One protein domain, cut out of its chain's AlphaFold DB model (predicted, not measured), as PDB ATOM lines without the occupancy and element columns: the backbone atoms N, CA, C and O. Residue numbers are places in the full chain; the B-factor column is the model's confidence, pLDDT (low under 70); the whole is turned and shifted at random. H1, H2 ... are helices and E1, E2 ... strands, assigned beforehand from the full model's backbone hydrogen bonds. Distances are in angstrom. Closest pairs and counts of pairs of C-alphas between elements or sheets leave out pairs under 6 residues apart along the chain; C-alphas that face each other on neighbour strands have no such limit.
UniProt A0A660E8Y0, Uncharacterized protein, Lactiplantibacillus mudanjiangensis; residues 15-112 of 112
ATOM      1  N   VAL A  15      46.831 -35.333 -10.548       94.06
ATOM      2  CA  VAL A  15      47.325 -35.191 -11.921       94.06
ATOM      3  C   VAL A  15      47.382 -36.563 -12.571       94.06
ATOM      4  O   VAL A  15      48.031 -37.469 -12.051       94.06
ATOM      5  N   ILE A  16      46.736 -36.704 -13.723       94.19
ATOM      6  CA  ILE A  16      46.798 -37.897 -14.565       94.19
ATOM      7  C   ILE A  16      47.454 -37.485 -15.878       94.19
ATOM      8  O   ILE A  16      46.895 -36.689 -16.628       94.19
ATOM      9  N   ARG A  17      48.653 -38.001 -16.149       96.44
ATOM     10  CA  ARG A  17      49.355 -37.775 -17.418       96.44
ATOM     11  C   ARG A  17      48.868 -38.781 -18.454       96.44
ATOM     12  O   ARG A  17      48.852 -39.980 -18.184       96.44
ATOM     13  N   ILE A  18      48.533 -38.300 -19.645       96.06
ATOM     14  CA  ILE A  18      48.159 -39.147 -20.775       96.06
ATOM     15  C   ILE A  18      49.436 -39.707 -21.398       96.06
ATOM     16  O   ILE A  18      50.066 -39.086 -22.250       96.06
ATOM     17  N   THR A  19      49.863 -40.876 -20.924       97.19
ATOM     18  CA  THR A  19      51.010 -41.584 -21.501       97.19
ATOM     19  C   THR A  19      50.569 -42.503 -22.634       97.19
ATOM     20  O   THR A  19      49.377 -42.754 -22.847       97.19
ATOM     21  N   LYS A  20      51.545 -43.046 -23.362       96.94
ATOM     22  CA  LYS A  20      51.284 -44.048 -24.395       96.94
ATOM     23  C   LYS A  20      50.642 -45.306 -23.805       96.94
ATOM     24  O   LYS A  20      49.718 -45.848 -24.395       96.94
ATOM     25  N   GLU A  21      51.101 -45.739 -22.635       97.25
ATOM     26  CA  GLU A  21      50.574 -46.907 -21.925       97.25
ATOM     27  C   GLU A  21      49.114 -46.692 -21.518       97.25
ATOM     28  O   GLU A  21      48.279 -47.546 -21.800       97.25
ATOM     29  N   VAL A  22      48.793 -45.525 -20.941       95.12
ATOM     30  CA  VAL A  22      47.407 -45.157 -20.601       95.12
ATOM     31  C   VAL A  22      46.538 -45.122 -21.856       95.12
ATOM     32  O   VAL A  22      45.425 -45.636 -21.849       95.12
ATOM     33  N   SER A  23      47.048 -44.550 -22.949       94.69
ATOM     34  CA  SER A  23      46.310 -44.463 -24.213       94.69
ATOM     35  C   SER A  23      45.968 -45.854 -24.763       94.69
ATOM     36  O   SER A  23      44.813 -46.120 -25.085       94.69
ATOM     37  N   GLU A  24      46.935 -46.775 -24.804       97.12
ATOM     38  CA  GLU A  24      46.673 -48.145 -25.263       97.12
ATOM     39  C   GLU A  24      45.720 -48.910 -24.342       97.12
ATOM     40  O   GLU A  24      44.853 -49.634 -24.833       97.12
ATOM     41  N   GLU A  25      45.831 -48.732 -23.022       97.50
ATOM     42  CA  GLU A  25      44.897 -49.344 -22.075       97.50
ATOM     43  C   GLU A  25      43.463 -48.850 -22.313       97.50
ATOM     44  O   GLU A  25      42.534 -49.657 -22.389       97.50
ATOM     45  N   VAL A  26      43.288 -47.537 -22.509       96.88
ATOM     46  CA  VAL A  26      41.993 -46.935 -22.849       96.88
ATOM     47  C   VAL A  26      41.443 -47.559 -24.127       96.88
ATOM     48  O   VAL A  26      40.296 -48.003 -24.134       96.88
ATOM     49  N   ARG A  27      42.233 -47.628 -25.206       97.62
ATOM     50  CA  ARG A  27      41.769 -48.188 -26.484       97.62
ATOM     51  C   ARG A  27      41.267 -49.622 -26.322       97.62
ATOM     52  O   ARG A  27      40.134 -49.909 -26.705       97.62
ATOM     53  N   LEU A  28      42.074 -50.496 -25.721       98.00
ATOM     54  CA  LEU A  28      41.737 -51.913 -25.545       98.00
ATOM     55  C   LEU A  28      40.468 -52.110 -24.703       98.00
ATOM     56  O   LEU A  28      39.619 -52.942 -25.024       98.00
ATOM     57  N   GLU A  29      40.308 -51.332 -23.634       97.69
ATOM     58  CA  GLU A  29      39.128 -51.420 -22.772       97.69
ATOM     59  C   GLU A  29      37.870 -50.857 -23.444       97.69
ATOM     60  O   GLU A  29      36.772 -51.355 -23.192       97.69
ATOM     61  N   PHE A  30      38.002 -49.860 -24.325       96.75
ATOM     62  CA  PHE A  30      36.887 -49.375 -25.140       96.75
ATOM     63  C   PHE A  30      36.473 -50.379 -26.214       96.75
ATOM     64  O   PHE A  30      35.277 -50.597 -26.386       96.75
ATOM     65  N   GLU A  31      37.423 -51.004 -26.912       96.12
ATOM     66  CA  GLU A  31      37.136 -52.067 -27.887       96.12
ATOM     67  C   GLU A  31      36.346 -53.203 -27.225       96.12
ATOM     68  O   GLU A  31      35.259 -53.564 -27.682       96.12
ATOM     69  N   LYS A  32      36.823 -53.675 -26.068       95.75
ATOM     70  CA  LYS A  32      36.146 -54.707 -25.275       95.75
ATOM     71  C   LYS A  32      34.770 -54.265 -24.772       95.75
ATOM     72  O   LYS A  32      33.823 -55.047 -24.802       95.75
ATOM     73  N   ALA A  33      34.645 -53.033 -24.282       93.94
ATOM     74  CA  ALA A  33      33.374 -52.517 -23.779       93.94
ATOM     75  C   ALA A  33      32.324 -52.383 -24.888       93.94
ATOM     76  O   ALA A  33      31.166 -52.725 -24.663       93.94
ATOM     77  N   ARG A  34      32.732 -51.948 -26.086       92.56
ATOM     78  CA  ARG A  34      31.857 -51.868 -27.262       92.56
ATOM     79  C   ARG A  34      31.372 -53.250 -27.683       92.56
ATOM     80  O   ARG A  34      30.176 -53.427 -27.855       92.56
ATOM     81  N   GLU A  35      32.259 -54.243 -27.739       91.94
ATOM     82  CA  GLU A  35      31.872 -55.628 -28.035       91.94
ATOM     83  C   GLU A  35      30.873 -56.181 -27.001       91.94
ATOM     84  O   GLU A  35      29.914 -56.870 -27.348       91.94
ATOM     85  N   GLN A  36      31.058 -55.870 -25.715       90.50
ATOM     86  CA  GLN A  36      30.127 -56.289 -24.662       90.50
ATOM     87  C   GLN A  36      28.775 -55.582 -24.752       90.50
ATOM     88  O   GLN A  36      27.740 -56.226 -24.580       90.50
ATOM     89  N   ASP A  37      28.783 -54.276 -25.023       90.12
ATOM     90  CA  ASP A  37      27.564 -53.518 -25.282       90.12
ATOM     91  C   ASP A  37      26.845 -54.086 -26.515       90.12
ATOM     92  O   ASP A  37      25.634 -54.272 -26.466       90.12
ATOM     93  N   ASP A  38      27.567 -54.458 -27.574       87.50
ATOM     94  CA  ASP A  38      26.992 -54.968 -28.822       87.50
ATOM     95  C   ASP A  38      26.400 -56.380 -28.731       87.50
ATOM     96  O   ASP A  38      25.499 -56.720 -29.504       87.50
ATOM     97  N   ASN A  39      26.848 -57.178 -27.762       84.06
ATOM     98  CA  ASN A  39      26.380 -58.545 -27.534       84.06
ATOM     99  C   ASN A  39      25.204 -58.651 -26.541       84.06
ATOM    100  O   ASN A  39      24.687 -59.747 -26.332       84.06
ATOM    101  N   GLN A  40      24.763 -57.558 -25.901       72.88
ATOM    102  CA  GLN A  40      23.618 -57.604 -24.977       72.88
ATOM    103  C   GLN A  40      22.275 -57.549 -25.710       72.88
ATOM    104  O   GLN A  40      21.950 -56.524 -26.300       72.88
ATOM    105  N   ASP A  41      21.453 -58.593 -25.601       69.12
ATOM    106  CA  ASP A  41      20.112 -58.651 -26.219       69.12
ATOM    107  C   ASP A  41      19.147 -57.539 -25.750       69.12
ATOM    108  O   ASP A  41      18.159 -57.246 -26.421       69.12
ATOM    109  N   ASP A  42      19.435 -56.897 -24.614       68.81
ATOM    110  CA  ASP A  42      18.638 -55.804 -24.062       68.81
ATOM    111  C   ASP A  42      19.158 -54.434 -24.533       68.81
ATOM    112  O   ASP A  42      20.162 -53.907 -24.041       68.81
ATOM    113  N   TRP A  43      18.450 -53.852 -25.503       64.69
ATOM    114  CA  TRP A  43      18.739 -52.528 -26.057       64.69
ATOM    115  C   TRP A  43      18.680 -51.409 -25.004       64.69
ATOM    116  O   TRP A  43      19.458 -50.457 -25.095       64.69
ATOM    117  N   ASP A  44      17.827 -51.528 -23.979       69.94
ATOM    118  CA  ASP A  44      17.646 -50.476 -22.968       69.94
ATOM    119  C   ASP A  44      18.875 -50.321 -22.057       69.94
ATOM    120  O   ASP A  44      19.064 -49.285 -21.409       69.94
ATOM    121  N   CYS A  45      19.756 -51.324 -22.037       63.06
ATOM    122  CA  CYS A  45      20.973 -51.320 -21.237       63.06
ATOM    123  C   CYS A  45      22.210 -50.793 -21.983       63.06
ATOM    124  O   CYS A  45      23.247 -50.587 -21.349       63.06
ATOM    125  N   ARG A  46      22.153 -50.527 -23.293       71.25
ATOM    126  CA  ARG A  46      23.327 -50.054 -24.045       71.25
ATOM    127  C   ARG A  46      23.484 -48.524 -23.943       71.25
ATOM    128  O   ARG A  46      22.491 -47.796 -23.983       71.25
ATOM    129  N   PRO A  47      24.710 -47.973 -23.843       82.19
ATOM    130  CA  PRO A  47      26.010 -48.645 -23.802       82.19
ATOM    131  C   PRO A  47      26.590 -48.685 -22.369       82.19
ATOM    132  O   PRO A  47      27.427 -47.858 -21.993       82.19
ATOM    133  N   ARG A  48      26.096 -49.584 -21.510       88.38
ATOM    134  CA  ARG A  48      26.468 -49.659 -20.084       88.38
ATOM    135  C   ARG A  48      27.965 -49.854 -19.857       88.38
ATOM    136  O   ARG A  48      28.512 -49.187 -18.974       88.38
ATOM    137  N   TYR A  49      28.619 -50.733 -20.610       92.50
ATOM    138  CA  TYR A  49      30.044 -51.008 -20.435       92.50
ATOM    139  C   TYR A  49      30.880 -49.824 -20.898       92.50
ATOM    140  O   TYR A  49      31.746 -49.377 -20.154       92.50
ATOM    141  N   THR A  50      30.553 -49.224 -22.043       93.38
ATOM    142  CA  THR A  50      31.250 -48.025 -22.523       93.38
ATOM    143  C   THR A  50      31.124 -46.876 -21.522       93.38
ATOM    144  O   THR A  50      32.122 -46.240 -21.191       93.38
ATOM    145  N   ARG A  51      29.927 -46.628 -20.962       93.25
ATOM    146  CA  ARG A  51      29.736 -45.605 -19.911       93.25
ATOM    147  C   ARG A  51      30.595 -45.881 -18.677       93.25
ATOM    148  O   ARG A  51      31.160 -44.951 -18.100       93.25
ATOM    149  N   HIS A  52      30.702 -47.147 -18.278       94.31
ATOM    150  CA  HIS A  52      31.562 -47.549 -17.169       94.31
ATOM    151  C   HIS A  52      33.044 -47.312 -17.487       94.31
ATOM    152  O   HIS A  52      33.756 -46.756 -16.652       94.31
ATOM    153  N   THR A  53      33.488 -47.641 -18.701       96.38
ATOM    154  CA  THR A  53      34.861 -47.411 -19.163       96.38
ATOM    155  C   THR A  53      35.214 -45.924 -19.180       96.38
ATOM    156  O   THR A  53      36.272 -45.557 -18.675       96.38
ATOM    157  N   ILE A  54      34.314 -45.046 -19.647       95.56
ATOM    158  CA  ILE A  54      34.525 -43.587 -19.586       95.56
ATOM    159  C   ILE A  54      34.773 -43.143 -18.135       95.56
ATOM    160  O   ILE A  54      35.694 -42.375 -17.869       95.56
ATOM    161  N   SER A  55      33.975 -43.641 -17.184       92.94
ATOM    162  CA  SER A  55      34.138 -43.319 -15.761       92.94
ATOM    163  C   SER A  55      35.457 -43.856 -15.186       92.94
ATOM    164  O   SER A  55      36.186 -43.114 -14.527       92.94
ATOM    165  N   LYS A  56      35.809 -45.116 -15.494       94.88
ATOM    166  CA  LYS A  56      37.066 -45.767 -15.078       94.88
ATOM    167  C   LYS A  56      38.295 -44.967 -15.515       94.88
ATOM    168  O   LYS A  56      39.228 -44.824 -14.733       94.88
ATOM    169  N   PHE A  57      38.286 -44.432 -16.733       95.31
ATOM    170  CA  PHE A  57      39.395 -43.655 -17.288       95.31
ATOM    171  C   PHE A  57      39.224 -42.145 -17.118       95.31
ATOM    172  O   PHE A  57      39.725 -41.366 -17.924       95.31
ATOM    173  N   HIS A  58      38.528 -41.711 -16.063       92.88
ATOM    174  CA  HIS A  58      38.414 -40.300 -15.686       92.88
ATOM    175  C   HIS A  58      37.914 -39.395 -16.824       92.88
ATOM    176  O   HIS A  58      38.335 -38.251 -16.933       92.88
ATOM    177  N   GLY A  59      37.031 -39.893 -17.690       94.62
ATOM    178  CA  GLY A  59      36.501 -39.138 -18.822       94.62
ATOM    179  C   GLY A  59      37.344 -39.213 -20.096       94.62
ATOM    180  O   GLY A  59      36.925 -38.640 -21.103       94.62
ATOM    181  N   ILE A  60      38.488 -39.910 -20.104       96.44
ATOM    182  CA  ILE A  60      39.201 -40.222 -21.349       96.44
ATOM    183  C   ILE A  60      38.329 -41.173 -22.168       96.44
ATOM    184  O   ILE A  60      37.810 -42.172 -21.668       96.44
ATOM    185  N   VAL A  61      38.165 -40.846 -23.444       96.31
ATOM    186  CA  VAL A  61      37.402 -41.643 -24.395       96.31
ATOM    187  C   VAL A  61      38.252 -41.988 -25.598       96.31
ATOM    188  O   VAL A  61      39.097 -41.197 -26.014       96.31
ATOM    189  N   TRP A  62      37.982 -43.144 -26.188       96.31
ATOM    190  CA  TRP A  62      38.537 -43.511 -27.479       96.31
ATOM    191  C   TRP A  62      37.423 -43.805 -28.477       96.31
ATOM    192  O   TRP A  62      36.369 -44.363 -28.146       96.31
ATOM    193  N   ASP A  63      37.667 -43.382 -29.708       91.50
ATOM    194  CA  ASP A  63      36.822 -43.651 -30.847       91.50
ATOM    195  C   ASP A  63      37.652 -43.983 -32.084       91.50
ATOM    196  O   ASP A  63      38.675 -43.354 -32.336       91.50
ATOM    197  N   GLU A  64      37.185 -44.950 -32.867       90.62
ATOM    198  CA  GLU A  64      37.859 -45.389 -34.089       90.62
ATOM    199  C   GLU A  64      37.926 -44.277 -35.151       90.62
ATOM    200  O   GLU A  64      38.909 -44.178 -35.880       90.62
ATOM    201  N   ILE A  65      36.914 -43.401 -35.213       89.12
ATOM    202  CA  ILE A  65      36.818 -42.329 -36.214       89.12
ATOM    203  C   ILE A  65      37.523 -41.064 -35.716       89.12
ATOM    204  O   ILE A  65      38.267 -40.426 -36.457       89.12
ATOM    205  N   PHE A  66      37.276 -40.681 -34.461       88.38
ATOM    206  CA  PHE A  66      37.737 -39.403 -33.902       88.38
ATOM    207  C   PHE A  66      38.977 -39.514 -33.007       88.38
ATOM    208  O   PHE A  66      39.402 -38.513 -32.429       88.38
ATOM    209  N   GLY A  67      39.540 -40.711 -32.850       93.44
ATOM    210  CA  GLY A  67      40.676 -40.963 -31.972       93.44
ATOM    211  C   GLY A  67      40.344 -40.725 -30.499       93.44
ATOM    212  O   GLY A  67      39.205 -40.906 -30.050       93.44
ATOM    213  N   TYR A  68      41.349 -40.306 -29.732       96.06
ATOM    214  CA  TYR A  68      41.202 -40.034 -28.306       96.06
ATOM    215  C   TYR A  68      40.475 -38.711 -28.039       96.06
ATOM    216  O   TYR A  68      40.458 -37.781 -28.846       96.06
ATOM    217  N   GLY A  69      39.827 -38.620 -26.888       96.75
ATOM    218  CA  GLY A  69      39.249 -37.380 -26.405       96.75
ATOM    219  C   GLY A  69      39.035 -37.396 -24.906       96.75
ATOM    220  O   GLY A  69      39.302 -38.386 -24.231       96.75
ATOM    221  N   PHE A  70      38.504 -36.293 -24.397       97.31
ATOM    222  CA  PHE A  70      38.231 -36.122 -22.980       97.31
ATOM    223  C   PHE A  70      36.881 -35.447 -22.745       97.31
ATOM    224  O   PHE A  70      36.586 -34.383 -23.298       97.31
ATOM    225  N   LEU A  71      36.059 -36.081 -21.913       96.56
ATOM    226  CA  LEU A  71      34.774 -35.600 -21.425       96.56
ATOM    227  C   LEU A  71      34.933 -35.159 -19.971       96.56
ATOM    228  O   LEU A  71      34.722 -35.941 -19.045       96.56
ATOM    229  N   ALA A  72      35.291 -33.893 -19.774       96.31
ATOM    230  CA  ALA A  72      35.419 -33.336 -18.433       96.31
ATOM    231  C   ALA A  72      34.099 -33.464 -17.663       96.31
ATOM    232  O   ALA A  72      33.046 -33.082 -18.187       96.31
ATOM    233  N   ASN A  73      34.179 -33.931 -16.414       95.69
ATOM    234  CA  ASN A  73      33.032 -34.083 -15.517       95.69
ATOM    235  C   ASN A  73      31.964 -35.033 -16.074       95.69
ATOM    236  O   ASN A  73      30.767 -34.767 -15.963       95.69
ATOM    237  N   TYR A  74      32.392 -36.127 -16.707       94.81
ATOM    238  CA  TYR A  74      31.479 -37.106 -17.282       94.81
ATOM    239  C   TYR A  74      30.424 -37.586 -16.268       94.81
ATOM    240  O   TYR A  74      30.753 -37.990 -15.153       94.81
ATOM    241  N   GLY A  75      29.147 -37.527 -16.656       90.81
ATOM    242  CA  GLY A  75      28.008 -37.915 -15.821       90.81
ATOM    243  C   GLY A  75      27.555 -36.870 -14.790       90.81
ATOM    244  O   GLY A  75      26.604 -37.140 -14.061       90.81
ATOM    245  N   LYS A  76      28.191 -35.691 -14.720       93.19
ATOM    246  CA  LYS A  76      27.803 -34.589 -13.819       93.19
ATOM    247  C   LYS A  76      26.974 -33.524 -14.545       93.19
ATOM    248  O   LYS A  76      27.033 -33.397 -15.766       93.19
ATOM    249  N   GLU A  77      26.257 -32.694 -13.785       93.19
ATOM    250  CA  GLU A  77      25.469 -31.570 -14.328       93.19
ATOM    251  C   GLU A  77      26.325 -30.560 -15.111       93.19
ATOM    252  O   GLU A  77      25.860 -29.955 -16.073       93.19
ATOM    253  N   ASN A  78      27.597 -30.406 -14.729       92.94
ATOM    254  CA  ASN A  78      28.569 -29.518 -15.364       92.94
ATOM    255  C   ASN A  78      29.489 -30.239 -16.373       92.94
ATOM    256  O   ASN A  78      30.610 -29.775 -16.624       92.94
ATOM    257  N   GLN A  79      29.044 -31.367 -16.944       94.50
ATOM    258  CA  GLN A  79      29.781 -32.073 -17.993       94.50
ATOM    259  C   GLN A  79      30.082 -31.143 -19.176       94.50
ATOM    260  O   GLN A  79      29.192 -30.480 -19.717       94.50
ATOM    261  N   ARG A  80      31.345 -31.108 -19.613       91.31
ATOM    262  CA  ARG A  80      31.764 -30.283 -20.755       91.31
ATOM    263  C   ARG A  80      31.726 -31.061 -22.067       91.31
ATOM    264  O   ARG A  80      31.646 -32.288 -22.104       91.31
ATOM    265  N   ARG A  81      31.800 -30.314 -23.172       91.06
ATOM    266  CA  ARG A  81      31.965 -30.891 -24.512       91.06
ATOM    267  C   ARG A  81      33.283 -31.657 -24.602       91.06
ATOM    268  O   ARG A  81      34.251 -31.313 -23.925       91.06
ATOM    269  N   ARG A  82      33.298 -32.665 -25.478       92.69
ATOM    270  CA  ARG A  82      34.498 -33.439 -25.803       92.69
ATOM    271  C   ARG A  82      35.622 -32.507 -26.250       92.69
ATOM    272  O   ARG A  82      35.412 -31.653 -27.107       92.69
ATOM    273  N   GLN A  83      36.793 -32.717 -25.671       95.06
ATOM    274  CA  GLN A  83      38.048 -32.078 -26.052       95.06
ATOM    275  C   GLN A  83      38.955 -33.116 -26.714       95.06
ATOM    276  O   GLN A  83      38.868 -34.303 -26.391       95.06
ATOM    277  N   THR A  84      39.790 -32.679 -27.652       94.06
ATOM    278  CA  THR A  84      40.890 -33.500 -28.173       94.06
ATOM    279  C   THR A  84      41.940 -33.649 -27.083       94.06
ATOM    280  O   THR A  84      42.137 -32.714 -26.312       94.06
ATOM    281  N   VAL A  85      42.583 -34.810 -27.016       94.88
ATOM    282  CA  VAL A  85      43.717 -35.044 -26.118       94.88
ATOM    283  C   VAL A  85      44.927 -35.483 -26.916       94.88
ATOM    284  O   VAL A  85      44.794 -36.234 -27.885       94.88
ATOM    285  N   GLU A  86      46.093 -35.039 -26.474       95.00
ATOM    286  CA  GLU A  86      47.385 -35.454 -26.999       95.00
ATOM    287  C   GLU A  86      48.190 -36.204 -25.931       95.00
ATOM    288  O   GLU A  86      47.855 -36.225 -24.741       95.00
ATOM    289  N   LEU A  87      49.258 -36.871 -26.374       95.19
ATOM    290  CA  LEU A  87      50.214 -37.461 -25.446       95.19
ATOM    291  C   LEU A  87      50.852 -36.356 -24.604       95.19
ATOM    292  O   LEU A  87      51.140 -35.271 -25.097       95.19
ATOM    293  N   ASP A  88      51.101 -36.671 -23.339       96.12
ATOM    294  CA  ASP A  88      51.632 -35.766 -22.321       96.12
ATOM    295  C   ASP A  88      50.703 -34.634 -21.880       96.12
ATOM    296  O   ASP A  88      51.093 -33.846 -21.015       96.12
ATOM    297  N   ASP A  89      49.457 -34.587 -22.349       97.56
ATOM    298  CA  ASP A  89      48.433 -33.771 -21.703       97.56
ATOM    299  C   ASP A  89      48.143 -34.281 -20.283       97.56
ATOM    300  O   ASP A  89      48.362 -35.452 -19.941       97.56
ATOM    301  N   ARG A  90      47.675 -33.379 -19.415       96.50
ATOM    302  CA  ARG A  90      47.360 -33.678 -18.012       96.50
ATOM    303  C   ARG A  90      45.882 -33.470 -17.749       96.50
ATOM    304  O   ARG A  90      45.352 -32.389 -17.991       96.50
ATOM    305  N   ILE A  91      45.234 -34.469 -17.168       96.12
ATOM    306  CA  ILE A  91      43.935 -34.290 -16.529       96.12
ATOM    307  C   ILE A  91      44.184 -33.918 -15.073       96.12
ATOM    308  O   ILE A  91      44.855 -34.647 -14.341       96.12
ATOM    309  N   ILE A  92      43.645 -32.775 -14.669       94.62
ATOM    310  CA  ILE A  92      43.665 -32.296 -13.294       94.62
ATOM    311  C   ILE A  92      42.306 -32.550 -12.674       94.62
ATOM    312  O   ILE A  92      41.296 -32.150 -13.246       94.62
ATOM    313  N   GLU A  93      42.293 -33.180 -11.508       93.44
ATOM    314  CA  GLU A  93      41.094 -33.357 -10.695       93.44
ATOM    315  C   GLU A  93      41.255 -32.561  -9.398       93.44
ATOM    316  O   GLU A  93      42.188 -32.802  -8.625       93.44
ATOM    317  N   ASP A  94      40.372 -31.587  -9.182       90.44
ATOM    318  CA  ASP A  94      40.369 -30.773  -7.967       90.44
ATOM    319  C   ASP A  94      39.813 -31.552  -6.755       90.44
ATOM    320  O   ASP A  94      39.350 -32.691  -6.859       90.44
ATOM    321  N   ALA A  95      39.826 -30.926  -5.577       87.00
ATOM    322  CA  ALA A  95      39.314 -31.535  -4.347       87.00
ATOM    323  C   ALA A  95      37.802 -31.859  -4.379       87.00
ATOM    324  O   ALA A  95      37.339 -32.680  -3.588       87.00
ATOM    325  N   ASN A  96      37.035 -31.246  -5.286       87.31
ATOM    326  CA  ASN A  96      35.604 -31.490  -5.490       87.31
ATOM    327  C   ASN A  96      35.345 -32.530  -6.598       87.31
ATOM    328  O   ASN A  96      34.195 -32.832  -6.939       87.31
ATOM    329  N   GLY A  97      36.410 -33.086  -7.179       86.75
ATOM    330  CA  GLY A  97      36.344 -33.999  -8.306       86.75
ATOM    331  C   GLY A  97      36.006 -33.311  -9.630       86.75
ATOM    332  O   GLY A  97      35.547 -33.993 -10.549       86.75
ATOM    333  N   GLU A  98      36.123 -31.986  -9.736       92.62
ATOM    334  CA  GLU A  98      36.047 -31.290 -11.018       92.62
ATOM    335  C   GLU A  98      37.296 -31.573 -11.841       92.62
ATOM    336  O   GLU A  98      38.419 -31.495 -11.344       92.62
ATOM    337  N   GLN A  99      37.085 -31.898 -13.111       95.19
ATOM    338  CA  GLN A  99      38.136 -32.346 -14.005       95.19
ATOM    339  C   GLN A  99      38.424 -31.308 -15.087       95.19
ATOM    340  O   GLN A  99      37.513 -30.729 -15.688       95.19
ATOM    341  N   PHE A 100      39.705 -31.116 -15.382       94.94
ATOM    342  CA  PHE A 100      40.197 -30.173 -16.380       94.94
ATOM    343  C   PHE A 100      41.283 -30.831 -17.218       94.94
ATOM    344  O   PHE A 100      42.104 -31.566 -16.686       94.94
ATOM    345  N   LEU A 101      41.307 -30.534 -18.514       96.62
ATOM    346  CA  LEU A 101      42.418 -30.901 -19.384       96.62
ATOM    347  C   LEU A 101      43.386 -29.725 -19.456       96.62
ATOM    348  O   LEU A 101      42.968 -28.600 -19.736       96.62
ATOM    349  N   ILE A 102      44.662 -29.990 -19.212       96.06
ATOM    350  CA  ILE A 102      45.748 -29.034 -19.376       96.06
ATOM    351  C   ILE A 102      46.703 -29.585 -20.441       96.06
ATOM    352  O   ILE A 102      47.306 -30.638 -20.212       96.06
ATOM    353  N   PRO A 103      46.855 -28.874 -21.572       96.69
ATOM    354  CA  PRO A 103      47.854 -29.174 -22.586       96.69
ATOM    355  C   PRO A 103      49.264 -29.307 -22.017       96.69
ATOM    356  O   PRO A 103      49.626 -28.609 -21.062       96.69
ATOM    357  N   ALA A 104      50.067 -30.185 -22.614       96.50
ATOM    358  CA  ALA A 104      51.401 -30.487 -22.112       96.50
ATOM    359  C   ALA A 104      52.296 -29.244 -21.937       96.50
ATOM    360  O   ALA A 104      52.952 -29.090 -20.907       96.50
ATOM    361  N   ASP A 105      52.284 -28.341 -22.918       96.06
ATOM    362  CA  ASP A 105      53.060 -27.099 -22.931       96.06
ATOM    363  C   ASP A 105      52.634 -26.127 -21.819       96.06
ATOM    364  O   ASP A 105      53.475 -25.501 -21.169       96.06
ATOM    365  N   LEU A 106      51.327 -26.027 -21.558       95.50
ATOM    366  CA  LEU A 106      50.790 -25.204 -20.481       95.50
ATOM    367  C   LEU A 106      51.112 -25.801 -19.112       95.50
ATOM    368  O   LEU A 106      51.420 -25.051 -18.186       95.50
ATOM    369  N   PHE A 107      51.076 -27.127 -18.976       93.69
ATOM    370  CA  PHE A 107      51.434 -27.767 -17.717       93.69
ATOM    371  C   PHE A 107      52.901 -27.502 -17.361       93.69
ATOM    372  O   PHE A 107      53.182 -27.009 -16.271       93.69
ATOM    373  N   GLU A 108      53.820 -27.745 -18.299       92.31
ATOM    374  CA  GLU A 108      55.250 -27.471 -18.100       92.31
ATOM    375  C   GLU A 108      55.506 -25.999 -17.764       92.31
ATOM    376  O   GLU A 108      56.285 -25.689 -16.874       92.31
ATOM    377  N   ARG A 109      54.815 -25.066 -18.426       92.56
ATOM    378  CA  ARG A 109      55.026 -23.631 -18.207       92.56
ATOM    379  C   ARG A 109      54.623 -23.141 -16.814       92.56
ATOM    380  O   ARG A 109      55.195 -22.161 -16.334       92.56
ATOM    381  N   TYR A 110      53.568 -23.710 -16.236       87.62
ATOM    382  CA  TYR A 110      52.935 -23.161 -15.031       87.62
ATOM    383  C   TYR A 110      53.150 -24.001 -13.772       87.62
ATOM    384  O   TYR A 110      52.914 -23.483 -12.679       87.62
ATOM    385  N   PHE A 111      53.575 -25.259 -13.903       84.75
ATOM    386  CA  PHE A 111      53.653 -26.197 -12.779       84.75
ATOM    387  C   PHE A 111      55.023 -26.864 -12.591       84.75
ATOM    388  O   PHE A 111      55.215 -27.495 -11.551       84.75
ATOM    389  N   MET A 112      55.955 -26.721 -13.541       83.50
ATOM    390  CA  MET A 112      57.327 -27.250 -13.476       83.50
ATOM    391  C   MET A 112      58.350 -26.112 -13.480       83.50
ATOM    392  O   MET A 112      59.392 -26.278 -12.807       83.50
TER     393      MET A 112
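This is residues 15 to 112 of the 112 residues of an uncharacterized protein of Lactiplantibacillus mudanjiangensis (UniProt A0A660E8Y0). This is an elongated domain of two neighbouring parts: a helical hairpin, H1 and H2, with the small strand hairpin E2 and E3 packed across it, and next to them a small three-stranded sheet, E1, E4 and E5, with the short helix H3 at its edge. H1 runs along the long axis, whose two ends are the loop between H1 and H2 and the far end of H3. The printed part has 98 residues, with three named helices and five named strands in the order E1 H1 H2 E2 E3 E4 E5 H3; the class is mixed, and both sheets, E1 - E4 - E5 and E2 - E3, are antiparallel. It is compact, with a radius of gyration of the C-alphas of 14.3 A, and spans 50 by 29 by 19 A.

Start at E1, residues 15 to 17, an edge strand antiparallel to E4, residues 90 to 93; look there for N 16 and O 91, 2.9 A apart and within hydrogen-bond range. Next comes H1, residues 20 to 38, which is not on this sheet. With its residues 29 to 37 alone it touches H2, residues 48 to 56, in a helical hairpin: the closest C-alphas, those of Ala 33 and Tyr 49, are 5.0 A apart. The two run opposite ways at a shallow tilt of 19 degrees. Go on to the hairpin of E2, residues 60 to 63, and E3, residues 67 to 70, antiparallel, with N 61 and O 69 2.8 A apart. The closest C-alphas of H1 and E2, those of Arg 27 and Trp 62, are 5.8 A apart. E3 and E4 are apart. E4 forms a hairpin with the edge strand E5, residues 99 to 102, where N 92 and O 100 are 2.8 A apart. The closest C-alphas of E3 and E5, Phe 70 and Leu 101, are 7.6 A apart. H3, residues 104 to 111, only grazes the sheet E1 E4 E5, with its residues 104 to 108. In H1, H2 and H3 every O i to N i+4 pair is within hydrogen-bond range.

Find C-alpha 15 at (47.325, -35.191, -11.921), where E1 begins its 6.4 A. H1 starts at C-alpha 20, (51.284, -44.048, -24.395), and runs 27.0 A; H2 runs 12.4 A. E2 measures 10.4 A, E3 10.5 A, E4 9.6 A and E5 9.9 A. H3 runs 10.5 A to C-alpha 111 at (53.653, -26.197, -12.779).

The two C-alphas farthest apart, those of Asp 41 and Met 112, lie 50.3 A apart. The printed part has no cut. The one long link, residues 71 to 89, joins E3 to E4. Look at residues 41 to 45 for a pLDDT under 70; the mean of the printed part is 91.9.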